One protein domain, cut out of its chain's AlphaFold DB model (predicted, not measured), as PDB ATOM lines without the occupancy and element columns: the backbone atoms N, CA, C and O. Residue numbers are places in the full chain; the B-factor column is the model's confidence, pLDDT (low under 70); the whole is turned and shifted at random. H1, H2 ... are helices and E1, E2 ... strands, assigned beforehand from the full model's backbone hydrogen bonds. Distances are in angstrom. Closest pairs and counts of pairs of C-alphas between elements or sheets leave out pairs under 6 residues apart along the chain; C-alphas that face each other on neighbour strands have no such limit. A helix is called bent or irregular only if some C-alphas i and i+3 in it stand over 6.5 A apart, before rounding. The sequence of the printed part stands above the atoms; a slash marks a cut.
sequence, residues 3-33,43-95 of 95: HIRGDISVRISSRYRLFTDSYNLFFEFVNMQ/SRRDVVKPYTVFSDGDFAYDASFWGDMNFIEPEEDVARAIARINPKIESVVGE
ATOM      1  N   HIS A   3       7.856 -21.986  -7.478       84.69
ATOM      2  CA  HIS A   3       6.964 -20.842  -7.553       84.69
ATOM      3  C   HIS A   3       7.810 -19.573  -7.529       84.69
ATOM      4  O   HIS A   3       8.660 -19.402  -6.652       84.69
ATOM      5  N   ILE A   4       7.590 -18.710  -8.507       86.19
ATOM      6  CA  ILE A   4       8.244 -17.420  -8.651       86.19
ATOM      7  C   ILE A   4       7.142 -16.374  -8.615       86.19
ATOM      8  O   ILE A   4       6.205 -16.424  -9.407       86.19
ATOM      9  N   ARG A   5       7.289 -15.408  -7.715       89.81
ATOM     10  CA  ARG A   5       6.466 -14.208  -7.680       89.81
ATOM     11  C   ARG A   5       7.334 -13.015  -8.040       89.81
ATOM     12  O   ARG A   5       8.416 -12.852  -7.477       89.81
ATOM     13  N   GLY A   6       6.860 -12.203  -8.974       90.88
ATOM     14  CA  GLY A   6       7.473 -10.928  -9.308       90.88
ATOM     15  C   GLY A   6       6.513  -9.789  -9.012       90.88
ATOM     16  O   GLY A   6       5.370  -9.811  -9.459       90.88
ATOM     17  N   ASP A   7       6.990  -8.786  -8.286       94.00
ATOM     18  CA  ASP A   7       6.276  -7.538  -8.045       94.00
ATOM     19  C   ASP A   7       6.945  -6.437  -8.890       94.00
ATOM     20  O   ASP A   7       8.168  -6.271  -8.879       94.00
ATOM     21  N   ILE A   8       6.147  -5.709  -9.668       92.38
ATOM     22  CA  ILE A   8       6.592  -4.687 -10.616       92.38
ATOM     23  C   ILE A   8       5.871  -3.381 -10.295       92.38
ATOM     24  O   ILE A   8       4.643  -3.307 -10.329       92.38
ATOM     25  N   SER A   9       6.639  -2.320 -10.062       92.94
ATOM     26  CA  SER A   9       6.115  -0.962  -9.914       92.94
ATOM     27  C   SER A   9       6.485  -0.127 -11.134       92.94
ATOM     28  O   SER A   9       7.657   0.174 -11.364       92.94
ATOM     29  N   VAL A  10       5.482   0.276 -11.909       91.88
ATOM     30  CA  VAL A  10       5.640   1.128 -13.089       91.88
ATOM     31  C   VAL A  10       5.155   2.529 -12.760       91.88
ATOM     32  O   VAL A  10       4.009   2.741 -12.372       91.88
ATOM     33  N   ARG A  11       6.033   3.510 -12.948       90.88
ATOM     34  CA  ARG A  11       5.704   4.925 -12.809       90.88
ATOM     35  C   ARG A  11       5.595   5.551 -14.197       90.88
ATOM     36  O   ARG A  11       6.580   5.582 -14.929       90.88
ATOM     37  N   ILE A  12       4.421   6.071 -14.538       88.50
ATOM     38  CA  ILE A  12       4.139   6.673 -15.843       88.50
ATOM     39  C   ILE A  12       3.949   8.176 -15.666       88.50
ATOM     40  O   ILE A  12       3.001   8.637 -15.031       88.50
ATOM     41  N   SER A  13       4.860   8.949 -16.258       83.50
ATOM     42  CA  SER A  13       4.739  10.405 -16.349       83.50
ATOM     43  C   SER A  13       4.422  10.794 -17.789       83.50
ATOM     44  O   SER A  13       5.121  10.398 -18.721       83.50
ATOM     45  N   SER A  14       3.332  11.534 -17.980       81.25
ATOM     46  CA  SER A  14       2.945  12.053 -19.290       81.25
ATOM     47  C   SER A  14       3.390  13.505 -19.421       81.25
ATOM     48  O   SER A  14       3.245  14.287 -18.484       81.25
ATOM     49  N   ARG A  15       3.890  13.878 -20.605       76.94
ATOM     50  CA  ARG A  15       4.480  15.198 -20.897       76.94
ATOM     51  C   ARG A  15       3.552  16.384 -20.588       76.94
ATOM     52  O   ARG A  15       4.041  17.488 -20.377       76.94
ATOM     53  N   TYR A  16       2.238  16.159 -20.545       80.25
ATOM     54  CA  TYR A  16       1.220  17.190 -20.311       80.25
ATOM     55  C   TYR A  16       0.439  17.011 -19.000       80.25
ATOM     56  O   TYR A  16      -0.549  17.709 -18.779       80.25
ATOM     57  N   ARG A  17       0.842  16.077 -18.129       78.06
ATOM     58  CA  ARG A  17       0.142  15.782 -16.872       78.06
ATOM     59  C   ARG A  17       1.052  16.137 -15.692       78.06
ATOM     60  O   ARG A  17       2.177  15.661 -15.611       78.06
ATOM     61  N   LEU A  18       0.561  16.991 -14.790       72.69
ATOM     62  CA  LEU A  18       1.325  17.478 -13.627       72.69
ATOM     63  C   LEU A  18       1.492  16.420 -12.526       72.69
ATOM     64  O   LEU A  18       2.364  16.548 -11.672       72.69
ATOM     65  N   PHE A  19       0.673  15.368 -12.558       78.50
ATOM     66  CA  PHE A  19       0.753  14.241 -11.639       78.50
ATOM     67  C   PHE A  19       1.218  12.994 -12.376       78.50
ATOM     68  O   PHE A  19       0.885  12.773 -13.542       78.50
ATOM     69  N   THR A  20       2.022  12.203 -11.675       84.38
ATOM     70  CA  THR A  20       2.569  10.953 -12.183       84.38
ATOM     71  C   THR A  20       1.715   9.797 -11.691       84.38
ATOM     72  O   THR A  20       1.493   9.668 -10.488       84.38
ATOM     73  N   ASP A  21       1.290   8.943 -12.613       87.19
ATOM     74  CA  ASP A  21       0.503   7.761 -12.294       87.19
ATOM     75  C   ASP A  21       1.454   6.616 -11.911       87.19
ATOM     76  O   ASP A  21       2.519   6.439 -12.511       87.19
ATOM     77  N   SER A  22       1.119   5.863 -10.865       88.94
ATOM     78  CA  SER A  22       1.907   4.704 -10.423       88.94
ATOM     79  C   SER A  22       1.035   3.459 -10.446       88.94
ATOM     80  O   SER A  22      -0.045   3.443  -9.860       88.94
ATOM     81  N   TYR A  23       1.527   2.419 -11.106       90.31
ATOM     82  CA  TYR A  23       0.859   1.141 -11.276       90.31
ATOM     83  C   TYR A  23       1.707   0.062 -10.623       90.31
ATOM     84  O   TYR A  23       2.893  -0.063 -10.920       90.31
ATOM     85  N   ASN A  24       1.097  -0.710  -9.732       91.62
ATOM     86  CA  ASN A  24       1.732  -1.869  -9.125       91.62
ATOM     87  C   ASN A  24       1.080  -3.115  -9.706       91.62
ATOM     88  O   ASN A  24      -0.142  -3.250  -9.686       91.62
ATOM     89  N   LEU A  25       1.910  -3.994 -10.241       90.00
ATOM     90  CA  LEU A  25       1.531  -5.250 -10.860       90.00
ATOM     91  C   LEU A  25       2.250  -6.347 -10.081       90.00
ATOM     92  O   LEU A  25       3.401  -6.165  -9.689       90.00
ATOM     93  N   PHE A  26       1.612  -7.492  -9.895       88.31
ATOM     94  CA  PHE A  26       2.316  -8.696  -9.480       88.31
ATOM     95  C   PHE A  26       1.974  -9.816 -10.451       88.31
ATOM     96  O   PHE A  26       0.885  -9.836 -11.027       88.31
ATOM     97  N   PHE A  27       2.911 -10.727 -10.651       84.88
ATOM     98  CA  PHE A  27       2.670 -11.955 -11.387       84.88
ATOM     99  C   PHE A  27       3.181 -13.137 -10.575       84.88
ATOM    100  O   PHE A  27       4.214 -13.056  -9.905       84.88
ATOM    101  N   GLU A  28       2.439 -14.233 -10.644       81.38
ATOM    102  CA  GLU A  28       2.799 -15.513 -10.052       81.38
ATOM    103  C   GLU A  28       3.013 -16.516 -11.181       81.38
ATOM    104  O   GLU A  28       2.230 -16.609 -12.126       81.38
ATOM    105  N   PHE A  29       4.125 -17.229 -11.105       81.62
ATOM    106  CA  PHE A  29       4.546 -18.203 -12.092       81.62
ATOM    107  C   PHE A  29       4.923 -19.488 -11.372       81.62
ATOM    108  O   PHE A  29       5.740 -19.485 -10.449       81.62
ATOM    109  N   VAL A  30       4.352 -20.606 -11.804       79.06
ATOM    110  CA  VAL A  30       4.676 -21.922 -11.262       79.06
ATOM    111  C   VAL A  30       5.269 -22.761 -12.376       79.06
ATOM    112  O   VAL A  30       4.601 -23.066 -13.360       79.06
ATOM    113  N   ASN A  31       6.520 -23.182 -12.203       74.19
ATOM    114  CA  ASN A  31       7.104 -24.163 -13.100       74.19
ATOM    115  C   ASN A  31       6.597 -25.564 -12.721       74.19
ATOM    116  O   ASN A  31       7.039 -26.173 -11.732       74.19
ATOM    117  N   MET A  32       5.626 -26.028 -13.500       65.50
ATOM    118  CA  MET A  32       5.098 -27.381 -13.492       65.50
ATOM    119  C   MET A  32       5.835 -28.123 -14.608       65.50
ATOM    120  O   MET A  32       5.638 -27.804 -15.770       65.50
ATOM    121  N   GLN A  33       6.675 -29.102 -14.263       62.75
ATOM    122  CA  GLN A  33       7.194 -30.084 -15.226       62.75
ATOM    123  C   GLN A  33       8.336 -29.609 -16.155       62.75
ATOM    124  O   GLN A  33       8.225 -29.611 -17.377       62.75
ATOM    125  N   SER A  43      22.092 -25.148 -30.867       90.12
ATOM    126  CA  SER A  43      23.194 -24.941 -31.796       90.12
ATOM    127  C   SER A  43      23.479 -23.443 -31.940       90.12
ATOM    128  O   SER A  43      22.623 -22.599 -31.687       90.12
ATOM    129  N   ARG A  44      24.689 -23.074 -32.377       84.62
ATOM    130  CA  ARG A  44      25.084 -21.655 -32.501       84.62
ATOM    131  C   ARG A  44      24.166 -20.823 -33.401       84.62
ATOM    132  O   ARG A  44      24.121 -19.613 -33.224       84.62
ATOM    133  N   ARG A  45      23.491 -21.452 -34.366       83.44
ATOM    134  CA  ARG A  45      22.556 -20.785 -35.283       83.44
ATOM    135  C   ARG A  45      21.174 -20.549 -34.664       83.44
ATOM    136  O   ARG A  45      20.486 -19.647 -35.111       83.44
ATOM    137  N   ASP A  46      20.813 -21.316 -33.635       81.06
ATOM    138  CA  ASP A  46      19.520 -21.203 -32.947       81.06
ATOM    139  C   ASP A  46      19.602 -20.245 -31.740       81.06
ATOM    140  O   ASP A  46      18.591 -19.888 -31.143       81.06
ATOM    141  N   VAL A  47      20.813 -19.822 -31.352       86.88
ATOM    142  CA  VAL A  47      21.040 -18.903 -30.231       86.88
ATOM    143  C   VAL A  47      20.986 -17.453 -30.708       86.88
ATOM    144  O   VAL A  47      21.781 -17.027 -31.548       86.88
ATOM    145  N   VAL A  48      20.099 -16.668 -30.096       86.00
ATOM    146  CA  VAL A  48      20.022 -15.219 -30.311       86.00
ATOM    147  C   VAL A  48      21.281 -14.548 -29.765       86.00
ATOM    148  O   VAL A  48      21.722 -14.820 -28.645       86.00
ATOM    149  N   LYS A  49      21.897 -13.664 -30.558       86.00
ATOM    150  CA  LYS A  49      23.124 -12.984 -30.129       86.00
ATOM    151  C   LYS A  49      22.806 -11.985 -29.013       86.00
ATOM    152  O   LYS A  49      21.793 -11.297 -29.127       86.00
ATOM    153  N   PRO A  50      23.687 -11.799 -28.013       86.25
ATOM    154  CA  PRO A  50      23.415 -10.919 -26.869       86.25
ATOM    155  C   PRO A  50      23.124  -9.452 -27.220       86.25
ATOM    156  O   PRO A  50      22.508  -8.748 -26.435       86.25
ATOM    157  N   TYR A  51      23.590  -8.988 -28.379       86.50
ATOM    158  CA  TYR A  51      23.392  -7.625 -28.878       86.50
ATOM    159  C   TYR A  51      22.224  -7.501 -29.868       86.50
ATOM    160  O   TYR A  51      22.073  -6.464 -30.507       86.50
ATOM    161  N   THR A  52      21.436  -8.561 -30.053       83.12
ATOM    162  CA  THR A  52      20.261  -8.518 -30.927       83.12
ATOM    163  C   THR A  52      19.152  -7.774 -30.202       83.12
ATOM    164  O   THR A  52      18.726  -8.199 -29.128       83.12
ATOM    165  N   VAL A  53      18.675  -6.679 -30.786       80.88
ATOM    166  CA  VAL A  53      17.437  -6.044 -30.338       80.88
ATOM    167  C   VAL A  53      16.286  -6.865 -30.912       80.88
ATOM    168  O   VAL A  53      16.203  -7.045 -32.122       80.88
ATOM    169  N   PHE A  54      15.418  -7.407 -30.055       78.12
ATOM    170  CA  PHE A  54      14.345  -8.307 -30.497       78.12
ATOM    171  C   PHE A  54      13.371  -7.662 -31.490       78.12
ATOM    172  O   PHE A  54      12.844  -8.365 -32.341       78.12
ATOM    173  N   SER A  55      13.178  -6.341 -31.420       75.00
ATOM    174  CA  SER A  55      12.362  -5.592 -32.385       75.00
ATOM    175  C   SER A  55      12.955  -5.542 -33.790       75.00
ATOM    176  O   SER A  55      12.217  -5.335 -34.744       75.00
ATOM    177  N   ASP A  56      14.273  -5.695 -33.913       77.69
ATOM    178  CA  ASP A  56      14.998  -5.542 -35.178       77.69
ATOM    179  C   ASP A  56      15.187  -6.893 -35.887       77.69
ATOM    180  O   ASP A  56      15.744  -6.952 -36.982       77.69
ATOM    181  N   GLY A  57      14.789  -7.994 -35.240       71.62
ATOM    182  CA  GLY A  57      14.886  -9.336 -35.798       71.62
ATOM    183  C   GLY A  57      13.613  -9.758 -36.524       71.62
ATOM    184  O   GLY A  57      12.510  -9.505 -36.046       71.62
ATOM    185  N   ASP A  58      13.771 -10.494 -37.627       70.69
ATOM    186  CA  ASP A  58      12.679 -11.146 -38.365       70.69
ATOM    187  C   ASP A  58      12.176 -12.400 -37.622       70.69
ATOM    188  O   ASP A  58      12.251 -13.531 -38.112       70.69
ATOM    189  N   PHE A  59      11.712 -12.227 -36.384       72.81
ATOM    190  CA  PHE A  59      11.110 -13.314 -35.621       72.81
ATOM    191  C   PHE A  59       9.700 -13.568 -36.149       72.81
ATOM    192  O   PHE A  59       8.760 -12.841 -35.839       72.81
ATOM    193  N   ALA A  60       9.551 -14.616 -36.958       72.94
ATOM    194  CA  ALA A  60       8.236 -15.096 -37.344       72.94
ATOM    195  C   ALA A  60       7.521 -15.657 -36.111       72.94
ATOM    196  O   ALA A  60       8.070 -16.484 -35.377       72.94
ATOM    197  N   TYR A  61       6.294 -15.199 -35.891       73.56
ATOM    198  CA  TYR A  61       5.450 -15.715 -34.829       73.56
ATOM    199  C   TYR A  61       5.110 -17.195 -35.090       73.56
ATOM    200  O   TYR A  61       4.487 -17.526 -36.099       73.56
ATOM    201  N   ASP A  62       5.532 -18.087 -34.190       77.94
ATOM    202  CA  ASP A  62       5.258 -19.524 -34.268       77.94
ATOM    203  C   ASP A  62       4.096 -19.902 -33.339       77.94
ATOM    204  O   ASP A  62       4.280 -20.211 -32.160       77.94
ATOM    205  N   ALA A  63       2.881 -19.894 -33.890       76.62
ATOM    206  CA  ALA A  63       1.677 -20.291 -33.163       76.62
ATOM    207  C   ALA A  63       1.719 -21.754 -32.686       76.62
ATOM    208  O   ALA A  63       1.107 -22.095 -31.671       76.62
ATOM    209  N   SER A  64       2.436 -22.624 -33.405       81.25
ATOM    210  CA  SER A  64       2.489 -24.054 -33.099       81.25
ATOM    211  C   SER A  64       3.314 -24.351 -31.850       81.25
ATOM    212  O   SER A  64       2.983 -25.277 -31.112       81.25
ATOM    213  N   PHE A  65       4.326 -23.523 -31.568       78.44
ATOM    214  CA  PHE A  65       5.097 -23.592 -30.329       78.44
ATOM    215  C   PHE A  65       4.225 -23.329 -29.095       78.44
ATOM    216  O   PHE A  65       4.333 -24.038 -28.095       78.44
ATOM    217  N   TRP A  66       3.362 -22.310 -29.157       75.94
ATOM    218  CA  TRP A  66       2.550 -21.913 -28.006       75.94
ATOM    219  C   TRP A  66       1.347 -22.832 -27.773       75.94
ATOM    220  O   TRP A  66       0.924 -22.996 -26.626       75.94
ATOM    221  N   GLY A  67       0.825 -23.459 -28.832       75.62
ATOM    222  CA  GLY A  67      -0.241 -24.457 -28.748       75.62
ATOM    223  C   GLY A  67      -1.440 -23.960 -27.936       75.62
ATOM    224  O   GLY A  67      -2.043 -22.935 -28.257       75.62
ATOM    225  N   ASP A  68      -1.766 -24.673 -26.857       73.50
ATOM    226  CA  ASP A  68      -2.916 -24.363 -26.001       73.50
ATOM    227  C   ASP A  68      -2.638 -23.337 -24.893       73.50
ATOM    228  O   ASP A  68      -3.580 -22.929 -24.200       73.50
ATOM    229  N   MET A  69      -1.387 -22.891 -24.733       72.00
ATOM    230  CA  MET A  69      -1.004 -21.934 -23.694       72.00
ATOM    231  C   MET A  69      -1.678 -20.567 -23.885       72.00
ATOM    232  O   MET A  69      -2.056 -20.159 -24.986       72.00
ATOM    233  N   ASN A  70      -1.804 -19.824 -22.787       74.38
ATOM    234  CA  ASN A  70      -2.280 -18.444 -22.815       74.38
ATOM    235  C   ASN A  70      -1.124 -17.522 -23.228       74.38
ATOM    236  O   ASN A  70      -0.290 -17.161 -22.401       74.38
ATOM    237  N   PHE A  71      -1.072 -17.152 -24.505       76.88
ATOM    238  CA  PHE A  71      -0.141 -16.151 -25.041       76.88
ATOM    239  C   PHE A  71      -0.916 -14.950 -25.599       76.88
ATOM    240  O   PHE A  71      -2.088 -15.094 -25.948       76.88
ATOM    241  N   ILE A  72      -0.262 -13.794 -25.718       81.00
ATOM    242  CA  ILE A  72      -0.752 -12.594 -26.419       81.00
ATOM    243  C   ILE A  72       0.263 -12.289 -27.524       81.00
ATOM    244  O   ILE A  72       1.455 -12.192 -27.223       81.00
ATOM    245  N   GLU A  73      -0.168 -12.184 -28.783       79.38
ATOM    246  CA  GLU A  73       0.768 -11.848 -29.869       79.38
ATOM    247  C   GLU A  73       1.217 -10.382 -29.749       79.38
ATOM    248  O   GLU A  73       0.421  -9.543 -29.326       79.38
ATOM    249  N   PRO A  74       2.459 -10.034 -30.142       72.25
ATOM    250  CA  PRO A  74       2.979  -8.671 -29.989       72.25
ATOM    251  C   PRO A  74       2.118  -7.576 -30.638       72.25
ATOM    252  O   PRO A  74       2.091  -6.451 -30.144       72.25
ATOM    253  N   GLU A  75       1.422  -7.901 -31.729       80.44
ATOM    254  CA  GLU A  75       0.574  -6.975 -32.493       80.44
ATOM    255  C   GLU A  75      -0.933  -7.177 -32.237       80.44
ATOM    256  O   GLU A  75      -1.766  -6.482 -32.824       80.44
ATOM    257  N   GLU A  76      -1.314  -8.123 -31.370       82.12
ATOM    258  CA  GLU A  76      -2.717  -8.381 -31.047       82.12
ATOM    259  C   GLU A  76      -3.272  -7.290 -30.118       82.12
ATOM    260  O   GLU A  76      -2.627  -6.837 -29.171       82.12
ATOM    261  N   ASP A  77      -4.518  -6.879 -30.364       86.94
ATOM    262  CA  ASP A  77      -5.235  -5.988 -29.457       86.94
ATOM    263  C   ASP A  77      -5.419  -6.654 -28.083       86.94
ATOM    264  O   ASP A  77      -5.972  -7.750 -27.971       86.94
ATOM    265  N   VAL A  78      -4.988  -5.966 -27.022       84.31
ATOM    266  CA  VAL A  78      -4.981  -6.506 -25.654       84.31
ATOM    267  C   VAL A  78      -6.383  -6.900 -25.183       84.31
ATOM    268  O   VAL A  78      -6.537  -7.927 -24.523       84.31
ATOM    269  N   ALA A  79      -7.424  -6.135 -25.526       85.44
ATOM    270  CA  ALA A  79      -8.790  -6.461 -25.120       85.44
ATOM    271  C   ALA A  79      -9.297  -7.716 -25.842       85.44
ATOM    272  O   ALA A  79      -9.939  -8.571 -25.224       85.44
ATOM    273  N   ARG A  80      -8.956  -7.865 -27.128       85.75
ATOM    274  CA  ARG A  80      -9.240  -9.085 -27.897       85.75
ATOM    275  C   ARG A  80      -8.510 -10.297 -27.315       85.75
ATOM    276  O   ARG A  80      -9.130 -11.347 -27.146       85.75
ATOM    277  N   ALA A  81      -7.241 -10.135 -26.954       85.06
ATOM    278  CA  ALA A  81      -6.437 -11.208 -26.384       85.06
ATOM    279  C   ALA A  81      -6.971 -11.656 -25.010       85.06
ATOM    280  O   ALA A  81      -7.113 -12.853 -24.757       85.06
ATOM    281  N   ILE A  82      -7.367 -10.711 -24.146       83.50
ATOM    282  CA  ILE A  82      -7.992 -11.013 -22.846       83.50
ATOM    283  C   ILE A  82      -9.314 -11.770 -23.031       83.50
ATOM    284  O   ILE A  82      -9.546 -12.766 -22.349       83.50
ATOM    285  N   ALA A  83     -10.165 -11.349 -23.975       84.62
ATOM    286  CA  ALA A  83     -11.430 -12.032 -24.253       84.62
ATOM    287  C   ALA A  83     -11.233 -13.485 -24.723       84.62
ATOM    288  O   ALA A  83     -12.046 -14.351 -24.408       84.62
ATOM    289  N   ARG A  84     -10.137 -13.763 -25.440       83.81
ATOM    290  CA  ARG A  84      -9.739 -15.116 -25.858       83.81
ATOM    291  C   ARG A  84      -9.198 -15.962 -24.698       83.81
ATOM    292  O   ARG A  84      -9.413 -17.172 -24.688       83.81
ATOM    293  N   ILE A  85      -8.493 -15.350 -23.745       81.44
ATOM    294  CA  ILE A  85      -7.809 -16.044 -22.639       81.44
ATOM    295  C   ILE A  85      -8.740 -16.322 -21.447       81.44
ATOM    296  O   ILE A  85      -8.685 -17.415 -20.886       81.44
ATOM    297  N   ASN A  86      -9.613 -15.383 -21.070       74.00
ATOM    298  CA  ASN A  86     -10.493 -15.512 -19.896       74.00
ATOM    299  C   ASN A  86     -11.296 -16.829 -19.828       74.00
ATOM    300  O   ASN A  86     -11.282 -17.461 -18.771       74.00
ATOM    301  N   PRO A  87     -11.927 -17.312 -20.920       70.56
ATOM    302  CA  PRO A  87     -12.701 -18.554 -20.884       70.56
ATOM    303  C   PRO A  87     -11.857 -19.786 -20.521       70.56
ATOM    304  O   PRO A  87     -12.364 -20.715 -19.902       70.56
ATOM    305  N   LYS A  88     -10.562 -19.792 -20.881       63.12
ATOM    306  CA  LYS A  88      -9.626 -20.882 -20.557       63.12
ATOM    307  C   LYS A  88      -9.195 -20.875 -19.087       63.12
ATOM    308  O   LYS A  88      -8.809 -21.914 -18.564       63.12
ATOM    309  N   ILE A  89      -9.221 -19.716 -18.426       62.47
ATOM    310  CA  ILE A  89      -8.876 -19.601 -17.001       62.47
ATOM    311  C   ILE A  89     -10.027 -20.135 -16.143       62.47
ATOM    312  O   ILE A  89      -9.795 -20.906 -15.216       62.47
ATOM    313  N   GLU A  90     -11.268 -19.777 -16.479       63.12
ATOM    314  CA  GLU A  90     -12.459 -20.212 -15.738       63.12
ATOM    315  C   GLU A  90     -12.634 -21.738 -15.752       63.12
ATOM    316  O   GLU A  90     -12.996 -22.318 -14.730       63.12
ATOM    317  N   SER A  91     -12.298 -22.410 -16.860       58.75
ATOM    318  CA  SER A  91     -12.357 -23.876 -16.948       58.75
ATOM    319  C   SER A  91     -11.336 -24.599 -16.066       58.75
ATOM    320  O   SER A  91     -11.588 -25.728 -15.673       58.75
ATOM    321  N   VAL A  92     -10.198 -23.970 -15.751       57.69
ATOM    322  CA  VAL A  92      -9.150 -24.565 -14.895       57.69
ATOM    323  C   VAL A  92      -9.465 -24.387 -13.407       57.69
ATOM    324  O   VAL A  92      -9.022 -25.181 -12.589       57.69
ATOM    325  N   VAL A  93     -10.227 -23.351 -13.042       55.44
ATOM    326  CA  VAL A  93     -10.650 -23.093 -11.651       55.44
ATOM    327  C   VAL A  93     -11.928 -23.868 -11.285       55.44
ATOM    328  O   VAL A  93     -12.249 -24.006 -10.107       55.44
ATOM    329  N   GLY A  94     -12.674 -24.352 -12.285       51.12
ATOM    330  CA  GLY A  94     -13.918 -25.111 -12.117       51.12
ATOM    331  C   GLY A  94     -13.760 -26.622 -11.891       51.12
ATOM    332  O   GLY A  94     -14.778 -27.287 -11.698       51.12
ATOM    333  N   GLU A  95     -12.533 -27.149 -11.913       39.72
ATOM    334  CA  GLU A  95     -12.164 -28.519 -11.501       39.72
ATOM    335  C   GLU A  95     -11.438 -28.504 -10.148       39.72
ATOM    336  O   GLU A  95     -11.673 -29.443  -9.350       39.72
TER     337      GLU A  95
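Overview. This is residues 3 to 33 and 43 to 95 of the 95 residues of an uncharacterized protein of Bacteroidales bacterium (UniProt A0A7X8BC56). A long two-stranded hairpin, E1 and E2, makes one arm of a loose, open model, with the helix H2 as a separate piece apart from both strands. A long stretch with no named element, residues 43 to 62, reaches away from the hairpin and leads into the very short helix H1. The turn of the hairpin sticks out with residues 14 to 19, the unnamed stretch with residues 49 to 56, and the last printed residues with 90 to 95, of which 90 to 93 belong to H2. The printed part has 84 residues, with two named strands and two named helices in the order E1, E2, H1, H2; the sheet, in the order E1 - E2, is antiparallel, and the class is mixed, helices and strands, with 41 residues, under half, in named elements. The whole is only just loose, close to extended, with a radius of gyration of the C-alphas of 17.8 A and spans of 49 by 44 by 28 A.

Arrangement. E1, residues 3 to 12, and E2, residues 21 to 31, are antiparallel neighbours and form a hairpin, with 163 degrees between their directions. C-alphas 7 and 26 face each other at 4.4 A. N 4 and O 29, at 2.8 A, and N 12 and O 21, at 2.8 A, are within hydrogen-bond range. H1, residues 63 to 66, is apart from E1. H2, residues 78 to 93, is apart from E1, from E2 and from H1. H2 has 9 of 12 O i to N i+4 pairs within hydrogen-bond range, while H1 is too short for such a pair. H2 has a kink of 32 degrees near residue 85 and is only just irregular: C-alphas 84 and 87 are 6.7 A apart.

Along the chain. E1 runs 28.9 A from C-alpha 3 at (6.964, -20.842, -7.553) to C-alpha 12. E2, the longest strand, runs 32.6 A from Asp 21 to Asn 31. H1, Ala 63 to Trp 66, measures 5.5 A. H2 runs 22.4 A from C-alpha 78 at (-4.981, -6.506, -25.654) to C-alpha 93 at (-10.650, -23.093, -11.651).

Size, cuts and confidence. The two C-alphas farthest apart are those of Leu 18 and Ser 43, at 51.1 A. Residues 34 to 42 are cut out and not printed, and C-alphas 33 and 43 are 23.6 A apart across the cut. Of the links that are printed whole, E1 to E2 is short, with 8 residues, and H1 to H2 is long, with 11. The mean pLDDT of the printed part is 79.1; residues 32 to 33 and 88 to 95 are under 70.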